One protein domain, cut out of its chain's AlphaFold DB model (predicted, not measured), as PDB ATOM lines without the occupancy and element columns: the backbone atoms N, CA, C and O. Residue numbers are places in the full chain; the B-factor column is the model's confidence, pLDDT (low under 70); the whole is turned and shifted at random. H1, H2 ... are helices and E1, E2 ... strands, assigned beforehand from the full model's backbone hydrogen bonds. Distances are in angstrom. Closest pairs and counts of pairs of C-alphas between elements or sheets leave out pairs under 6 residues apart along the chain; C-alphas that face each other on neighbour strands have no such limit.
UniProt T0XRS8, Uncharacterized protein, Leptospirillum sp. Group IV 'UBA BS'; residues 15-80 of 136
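What this domain is: This is residues 15 to 80 of the 136 residues of an uncharacterized protein of Leptospirillum sp. Group IV 'UBA BS' (UniProt T0XRS8). Three short helices steeply tilted to one another make a small body, with H2 and H3 each packing on part of H1. The two ends of the printed part come together away from the helices, where residues 16 to 17 of E1 pair antiparallel with residues 79 to 80. The printed part has 66 residues, with one named strand and three named helices in the order E1, H1, H2, H3, and its class is mostly helix. It is compact, with a radius of gyration of the C-alphas of 11.1 A and spans of 32 by 30 by 18 A.

How they stand to each other: E1, residues 15 to 17, pairs with no named strand and is apart from H1, residues 25 to 36. H1 touches H2, residues 45 to 53, with residues 28 to 32 alone, and the closest C-alphas, those of Val 29 and Tyr 48, are 7.0 A apart. The two helices run opposite ways at a steep tilt of 64 degrees. H1 touches H3, residues 63 to 72, with residues 25 to 30 alone, and the closest C-alphas, those of Gly 26 and Leu 69, are 5.8 A apart. These two run the same way at a steep tilt of 65 degrees. H2 and H3 are close but not clearly touching, about perpendicular at 78 degrees, and their closest C-alphas, those of Trp 45 and Leu 63, are 7.0 A apart. E1 is also apart from H2 and H3. In H1, H2 and H3 every O i to N i+4 pair is within hydrogen-bond range.

Where its parts are: E1 begins at C-alpha 15 (227.172, 281.584, 205.857). H1 measures 16.7 A from C-alpha 25 (228.267, 260.896, 210.122) to C-alpha 36. H2 measures 12.2 A. H3 measures 14.3 A and ends at C-alpha 72 (217.314, 258.374, 205.939).

The domain as a whole: The C-alphas farthest apart, those of Arg 15 and Pro 64, are 32.7 A apart. The printed part has no cut, and its three links are short. Residues 54 to 58 are under pLDDT 70.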
ATOM      1  N   ARG A  15     227.281 283.006 206.183       82.62
ATOM      2  CA  ARG A  15     227.172 281.584 205.857       82.62
ATOM      3  C   ARG A  15     228.569 280.992 205.723       82.62
ATOM      4  O   ARG A  15     229.300 281.331 204.799       82.62
ATOM      5  N   SER A  16     228.934 280.064 206.601       76.50
ATOM      6  CA  SER A  16     230.225 279.368 206.531       76.50
ATOM      7  C   SER A  16     230.031 277.871 206.321       76.50
ATOM      8  O   SER A  16     229.128 277.252 206.893       76.50
ATOM      9  N   ARG A  17     230.855 277.271 205.458       80.12
ATOM     10  CA  ARG A  17     230.825 275.823 205.230       80.12
ATOM     11  C   ARG A  17     231.481 275.132 206.418       80.12
ATOM     12  O   ARG A  17     232.621 275.434 206.754       80.12
ATOM     13  N   ILE A  18     230.775 274.196 207.044       82.00
ATOM     14  CA  ILE A  18     231.356 273.390 208.123       82.00
ATOM     15  C   ILE A  18     232.397 272.456 207.491       82.00
ATOM     16  O   ILE A  18     232.068 271.830 206.488       82.00
ATOM     17  N   PRO A  19     233.629 272.315 207.990       81.19
ATOM     18  CA  PRO A  19     234.561 271.329 207.443       81.19
ATOM     19  C   PRO A  19     233.996 269.903 207.528       81.19
ATOM     20  O   PRO A  19     233.293 269.574 208.477       81.19
ATOM     21  N   SER A  20     234.263 269.049 206.533       82.25
ATOM     22  CA  SER A  20     233.667 267.697 206.473       82.25
ATOM     23  C   SER A  20     234.032 266.813 207.672       82.25
ATOM     24  O   SER A  20     233.199 266.033 208.120       82.25
ATOM     25  N   PHE A  21     235.228 266.983 208.241       77.69
ATOM     26  CA  PHE A  21     235.657 266.275 209.452       77.69
ATOM     27  C   PHE A  21     234.903 266.725 210.716       77.69
ATOM     28  O   PHE A  21     234.772 265.955 211.659       77.69
ATOM     29  N   SER A  22     234.368 267.949 210.737       82.31
ATOM     30  CA  SER A  22     233.580 268.473 211.862       82.31
ATOM     31  C   SER A  22     232.098 268.099 211.782       82.31
ATOM     32  O   SER A  22     231.331 268.453 212.675       82.31
ATOM     33  N   LEU A  23     231.664 267.441 210.705       87.25
ATOM     34  CA  LEU A  23     230.295 266.960 210.577       87.25
ATOM     35  C   LEU A  23     230.111 265.647 211.340       87.25
ATOM     36  O   LEU A  23     231.023 264.820 211.402       87.25
ATOM     37  N   SER A  24     228.906 265.434 211.869       90.25
ATOM     38  CA  SER A  24     228.474 264.098 212.278       90.25
ATOM     39  C   SER A  24     228.374 263.176 211.050       90.25
ATOM     40  O   SER A  24     228.211 263.678 209.930       90.25
ATOM     41  N   PRO A  25     228.410 261.844 211.227       91.00
ATOM     42  CA  PRO A  25     228.267 260.896 210.122       91.00
ATOM     43  C   PRO A  25     227.057 261.172 209.223       91.00
ATOM     44  O   PRO A  25     227.192 261.279 208.004       91.00
ATOM     45  N   GLY A  26     225.880 261.386 209.820       93.00
ATOM     46  CA  GLY A  26     224.657 261.700 209.073       93.00
ATOM     47  C   GLY A  26     224.749 263.022 208.309       93.00
ATOM     48  O   GLY A  26     224.376 263.091 207.141       93.00
ATOM     49  N   ALA A  27     225.324 264.062 208.918       91.56
ATOM     50  CA  ALA A  27     225.498 265.346 208.244       91.56
ATOM     51  C   ALA A  27     226.527 265.269 207.098       91.56
ATOM     52  O   ALA A  27     226.385 265.959 206.085       91.56
ATOM     53  N   LEU A  28     227.544 264.409 207.214       92.50
ATOM     54  CA  LEU A  28     228.489 264.149 206.130       92.50
ATOM     55  C   LEU A  28     227.816 263.418 204.958       92.50
ATOM     56  O   LEU A  28     228.000 263.823 203.809       92.50
ATOM     57  N   VAL A  29     226.986 262.407 205.233       94.62
ATOM     58  CA  VAL A  29     226.179 261.720 204.207       94.62
ATOM     59  C   VAL A  29     225.226 262.698 203.512       94.62
ATOM     60  O   VAL A  29     225.201 262.755 202.282       94.62
ATOM     61  N   ALA A  30     224.522 263.541 204.271       94.81
ATOM     62  CA  ALA A  30     223.661 264.597 203.736       94.81
ATOM     63  C   ALA A  30     224.413 265.545 202.781       94.81
ATOM     64  O   ALA A  30     223.902 265.890 201.709       94.81
ATOM     65  N   ARG A  31     225.658 265.909 203.114       93.62
ATOM     66  CA  ARG A  31     226.523 266.722 202.247       93.62
ATOM     67  C   ARG A  31     226.920 266.015 200.968       93.62
ATOM     68  O   ARG A  31     226.925 266.650 199.912       93.62
ATOM     69  N   LEU A  32     227.284 264.741 201.044       93.50
ATOM     70  CA  LEU A  32     227.637 263.965 199.858       93.50
ATOM     71  C   LEU A  32     226.427 263.829 198.926       93.50
ATOM     72  O   LEU A  32     226.563 264.042 197.722       93.50
ATOM     73  N   LEU A  33     225.237 263.585 199.486       94.94
ATOM     74  CA  LEU A  33     223.977 263.555 198.739       94.94
ATOM     75  C   LEU A  33     223.701 264.894 198.048       94.94
ATOM     76  O   LEU A  33     223.334 264.924 196.874       94.94
ATOM     77  N   TRP A  34     223.926 266.010 198.746       93.62
ATOM     78  CA  TRP A  34     223.796 267.339 198.154       93.62
ATOM     79  C   TRP A  34     224.798 267.569 197.019       93.62
ATOM     80  O   TRP A  34     224.408 268.025 195.948       93.62
ATOM     81  N   ALA A  35     226.067 267.202 197.213       90.56
ATOM     82  CA  ALA A  35     227.122 267.380 196.215       90.56
ATOM     83  C   ALA A  35     226.916 266.521 194.954       90.56
ATOM     84  O   ALA A  35     227.364 266.893 193.872       90.56
ATOM     85  N   ARG A  36     226.243 265.372 195.082       92.75
ATOM     86  CA  ARG A  36     225.892 264.485 193.964       92.75
ATOM     87  C   ARG A  36     224.536 264.810 193.333       92.75
ATOM     88  O   ARG A  36     224.201 264.228 192.294       92.75
ATOM     89  N   ARG A  37     223.763 265.740 193.901       87.75
ATOM     90  CA  ARG A  37     222.451 266.127 193.374       87.75
ATOM     91  C   ARG A  37     222.585 266.611 191.929       87.75
ATOM     92  O   ARG A  37     223.384 267.489 191.633       87.75
ATOM     93  N   GLY A  38     221.802 266.022 191.026       84.94
ATOM     94  CA  GLY A  38     221.809 266.377 189.603       84.94
ATOM     95  C   GLY A  38     222.969 265.794 188.788       84.94
ATOM     96  O   GLY A  38     223.014 266.006 187.584       84.94
ATOM     97  N   THR A  39     223.879 265.025 189.400       89.06
ATOM     98  CA  THR A  39     225.010 264.398 188.682       89.06
ATOM     99  C   THR A  39     224.693 263.008 188.121       89.06
ATOM    100  O   THR A  39     225.497 262.452 187.377       89.06
ATOM    101  N   GLY A  40     223.569 262.404 188.525       86.56
ATOM    102  CA  GLY A  40     223.201 261.023 188.181       86.56
ATOM    103  C   GLY A  40     224.066 259.939 188.840       86.56
ATOM    104  O   GLY A  40     223.822 258.756 188.624       86.56
ATOM    105  N   ARG A  41     225.068 260.311 189.650       90.31
ATOM    106  CA  ARG A  41     225.956 259.371 190.348       90.31
ATOM    107  C   ARG A  41     225.505 259.166 191.798       90.31
ATOM    108  O   ARG A  41     225.319 260.164 192.497       90.31
ATOM    109  N   PRO A  42     225.362 257.918 192.278       92.69
ATOM    110  CA  PRO A  42     225.035 257.658 193.675       92.69
ATOM    111  C   PRO A  42     226.214 257.999 194.595       92.69
ATOM    112  O   PRO A  42     227.374 257.956 194.184       92.69
ATOM    113  N   VAL A  43     225.909 258.318 195.853       94.56
ATOM    114  CA  VAL A  43     226.918 258.421 196.914       94.56
ATOM    115  C   VAL A  43     227.339 257.014 197.318       94.56
ATOM    116  O   VAL A  43     226.493 256.164 197.596       94.56
ATOM    117  N   THR A  44     228.643 256.770 197.362       95.62
ATOM    118  CA  THR A  44     229.214 255.461 197.689       95.62
ATOM    119  C   THR A  44     229.890 255.459 199.054       95.62
ATOM    120  O   THR A  44     230.196 256.500 199.635       95.62
ATOM    121  N   TRP A  45     230.166 254.257 199.557       94.75
ATOM    122  CA  TRP A  45     230.943 254.084 200.779       94.75
ATOM    123  C   TRP A  45     232.362 254.660 200.661       94.75
ATOM    124  O   TRP A  45     232.873 255.260 201.603       94.75
ATOM    125  N   ASP A  46     232.977 254.543 199.485       92.88
ATOM    126  CA  ASP A  46     234.302 255.102 199.206       92.88
ATOM    127  C   ASP A  46     234.302 256.641 199.257       92.88
ATOM    128  O   ASP A  46     235.223 257.240 199.815       92.88
ATOM    129  N   ASP A  47     233.231 257.291 198.776       92.06
ATOM    130  CA  ASP A  47     233.061 258.746 198.916       92.06
ATOM    131  C   ASP A  47     233.038 259.171 200.395       92.06
ATOM    132  O   ASP A  47     233.667 260.166 200.765       92.06
ATOM    133  N   TYR A  48     232.333 258.414 201.248       91.81
ATOM    134  CA  TYR A  48     232.274 258.677 202.689       91.81
ATOM    135  C   TYR A  48     233.649 258.551 203.337       91.81
ATOM    136  O   TYR A  48     234.098 259.472 204.024       91.81
ATOM    137  N   ARG A  49     234.343 257.440 203.072       90.06
ATOM    138  CA  ARG A  49     235.674 257.174 203.621       90.06
ATOM    139  C   ARG A  49     236.666 258.267 203.260       90.06
ATOM    140  O   ARG A  49     237.252 258.860 204.157       90.06
ATOM    141  N   LYS A  50     236.773 258.617 201.976       88.38
ATOM    142  CA  LYS A  50     237.669 259.684 201.506       88.38
ATOM    143  C   LYS A  50     237.356 261.031 202.149       88.38
ATOM    144  O   LYS A  50     238.266 261.777 202.506       88.38
ATOM    145  N   ALA A  51     236.074 261.354 202.315       86.56
ATOM    146  CA  ALA A  51     235.675 262.600 202.955       86.56
ATOM    147  C   ALA A  51     236.013 262.625 204.457       86.56
ATOM    148  O   ALA A  51     236.336 263.696 204.982       86.56
ATOM    149  N   ARG A  52     235.969 261.471 205.135       85.75
ATOM    150  CA  ARG A  52     236.245 261.337 206.573       85.75
ATOM    151  C   ARG A  52     237.737 261.261 206.894       85.75
ATOM    152  O   ARG A  52     238.207 262.015 207.740       85.75
ATOM    153  N   GLU A  53     238.475 260.444 206.147       74.00
ATOM    154  CA  GLU A  53     239.914 260.179 206.318       74.00
ATOM    155  C   GLU A  53     240.793 261.423 206.074       74.00
ATOM    156  O   GLU A  53     241.970 261.440 206.415       74.00
ATOM    157  N   SER A  54     240.230 262.497 205.514       58.25
ATOM    158  CA  SER A  54     240.981 263.646 205.004       58.25
ATOM    159  C   SER A  54     241.696 264.542 206.024       58.25
ATOM    160  O   SER A  54     242.316 265.497 205.556       58.25
ATOM    161  N   ARG A  55     241.682 264.295 207.353       57.44
ATOM    162  CA  ARG A  55     242.641 264.996 208.248       57.44
ATOM    163  C   ARG A  55     242.890 264.515 209.681       57.44
ATOM    164  O   ARG A  55     243.927 264.917 210.173       57.44
ATOM    165  N   GLU A  56     242.049 263.714 210.347       52.94
ATOM    166  CA  GLU A  56     242.379 263.214 211.717       52.94
ATOM    167  C   GLU A  56     241.391 262.186 212.308       52.94
ATOM    168  O   GLU A  56     241.700 261.527 213.297       52.94
ATOM    169  N   GLY A  57     240.210 262.005 211.715       54.59
ATOM    170  CA  GLY A  57     239.244 260.998 212.148       54.59
ATOM    171  C   GLY A  57     239.273 259.796 211.219       54.59
ATOM    172  O   GLY A  57     238.977 259.929 210.032       54.59
ATOM    173  N   GLY A  58     239.609 258.620 211.749       69.56
ATOM    174  CA  GLY A  58     239.341 257.364 211.056       69.56
ATOM    175  C   GLY A  58     237.853 257.215 210.723       69.56
ATOM    176  O   GLY A  58     237.001 257.984 211.172       69.56
ATOM    177  N   VAL A  59     237.533 256.212 209.913       80.31
ATOM    178  CA  VAL A  59     236.143 255.870 209.607       80.31
ATOM    179  C   VAL A  59     235.422 255.525 210.917       80.31
ATOM    180  O   VAL A  59     235.820 254.605 211.624       80.31
ATOM    181  N   ASP A  60     234.390 256.297 211.249       85.50
ATOM    182  CA  ASP A  60     233.728 256.322 212.561       85.50
ATOM    183  C   ASP A  60     232.384 255.586 212.602       85.50
ATOM    184  O   ASP A  60     231.755 255.485 213.653       85.50
ATOM    185  N   ILE A  61     231.951 255.059 211.459       91.00
ATOM    186  CA  ILE A  61     230.766 254.213 211.314       91.00
ATOM    187  C   ILE A  61     231.099 253.018 210.420       91.00
ATOM    188  O   ILE A  61     232.067 253.051 209.666       91.00
ATOM    189  N   ASP A  62     230.295 251.966 210.465       93.38
ATOM    190  CA  ASP A  62     230.431 250.829 209.557       93.38
ATOM    191  C   ASP A  62     229.565 250.982 208.288       93.38
ATOM    192  O   ASP A  62     228.769 251.915 208.133       93.38
ATOM    193  N   LEU A  63     229.734 250.052 207.343       94.06
ATOM    194  CA  LEU A  63     228.981 250.044 206.085       94.06
ATOM    195  C   LEU A  63     227.453 249.898 206.293       94.06
ATOM    196  O   LEU A  63     226.709 250.609 205.612       94.06
ATOM    197  N   PRO A  64     226.947 249.023 207.188       97.06
ATOM    198  CA  PRO A  64     225.520 248.975 207.516       97.06
ATOM    199  C   PRO A  64     224.954 250.309 208.027       97.06
ATOM    200  O   PRO A  64     223.907 250.758 207.547       97.06
ATOM    201  N   THR A  65     225.661 250.985 208.936       95.81
ATOM    202  CA  THR A  65     225.256 252.303 209.450       95.81
ATOM    203  C   THR A  65     225.237 253.338 208.333       95.81
ATOM    204  O   THR A  65     224.280 254.098 208.207       95.81
ATOM    205  N   PHE A  66     226.243 253.333 207.456       96.25
ATOM    206  CA  PHE A  66     226.272 254.217 206.292       96.25
ATOM    207  C   PHE A  66     225.076 254.010 205.361       96.25
ATOM    208  O   PHE A  66     224.470 254.990 204.937       96.25
ATOM    209  N   ARG A  67     224.708 252.758 205.061       96.44
ATOM    210  CA  ARG A  67     223.533 252.454 204.225       96.44
ATOM    211  C   ARG A  67     222.251 252.999 204.850       96.44
ATOM    212  O   ARG A  67     221.483 253.667 204.169       96.44
ATOM    213  N   THR A  68     222.092 252.813 206.158       97.06
ATOM    214  CA  THR A  68     220.955 253.361 206.914       97.06
ATOM    215  C   THR A  68     220.907 254.889 206.823       97.06
ATOM    216  O   THR A  68     219.859 255.483 206.570       97.06
ATOM    217  N   LEU A  69     222.052 255.557 206.985       96.25
ATOM    218  CA  LEU A  69     222.141 257.010 206.848       96.25
ATOM    219  C   LEU A  69     221.862 257.471 205.417       96.25
ATOM    220  O   LEU A  69     221.246 258.516 205.240       96.25
ATOM    221  N   LEU A  70     222.283 256.716 204.403       95.69
ATOM    222  CA  LEU A  70     222.050 257.051 203.000       95.69
ATOM    223  C   LEU A  70     220.555 257.063 202.652       95.69
ATOM    224  O   LEU A  70     220.117 257.920 201.891       95.69
ATOM    225  N   GLU A  71     219.784 256.148 203.238       94.50
ATOM    226  CA  GLU A  71     218.333 256.045 203.045       94.50
ATOM    227  C   GLU A  71     217.549 257.108 203.827       94.50
ATOM    228  O   GLU A  71     216.512 257.587 203.370       94.50
ATOM    229  N   THR A  72     218.039 257.491 205.008       95.12
ATOM    230  CA  THR A  72     217.314 258.374 205.939       95.12
ATOM    231  C   THR A  72     217.708 259.849 205.832       95.12
ATOM    232  O   THR A  72     216.927 260.730 206.201       95.12
ATOM    233  N   SER A  73     218.903 260.150 205.319       93.12
ATOM    234  CA  SER A  73     219.416 261.519 205.242       93.12
ATOM    235  C   SER A  73     218.782 262.305 204.100       93.12
ATOM    236  O   SER A  73     218.651 261.830 202.973       93.12
ATOM    237  N   ARG A  74     218.467 263.574 204.362       92.94
ATOM    238  CA  ARG A  74     218.077 264.530 203.318       92.94
ATOM    239  C   ARG A  74     219.312 265.280 202.807       92.94
ATOM    240  O   ARG A  74     220.173 265.601 203.622       92.94
ATOM    241  N   PRO A  75     219.413 265.598 201.502       91.81
ATOM    242  CA  PRO A  75     220.530 266.378 200.976       91.81
ATOM    243  C   PRO A  75     220.670 267.741 201.672       91.81
ATOM    244  O   PRO A  75     219.763 268.569 201.590       91.81
ATOM    245  N   ASP A  76     221.821 267.996 202.295       90.00
ATOM    246  CA  ASP A  76     222.142 269.259 202.971       90.00
ATOM    247  C   ASP A  76     223.628 269.608 202.768       90.00
ATOM    248  O   ASP A  76     224.493 268.806 203.108       90.00
ATOM    249  N   PRO A  77     223.979 270.795 202.248       85.75
ATOM    250  CA  PRO A  77     225.377 271.196 202.062       85.75
ATOM    251  C   PRO A  77     226.203 271.350 203.361       85.75
ATOM    252  O   PRO A  77     227.438 271.422 203.300       85.75
ATOM    253  N   GLY A  78     225.572 271.411 204.536       84.94
ATOM    254  CA  GLY A  78     226.219 271.541 205.841       84.94
ATOM    255  C   GLY A  78     226.828 272.926 206.051       84.94
ATOM    256  O   GLY A  78     228.039 273.057 206.259       84.94
ATOM    257  N   TYR A  79     226.013 273.972 205.947       83.06
ATOM    258  CA  TYR A  79     226.435 275.321 206.322       83.06
ATOM    259  C   TYR A  79     226.023 275.627 207.756       83.06
ATOM    260  O   TYR A  79     224.945 275.236 208.192       83.06
ATOM    261  N   LYS A  80     226.857 276.393 208.458       80.81
ATOM    262  CA  LYS A  80     226.466 277.065 209.695       80.81
ATOM    263  C   LYS A  80     226.378 278.561 209.447       80.81
ATOM    264  O   LYS A  80     227.211 279.137 208.739       80.81
TER     265      LYS A  80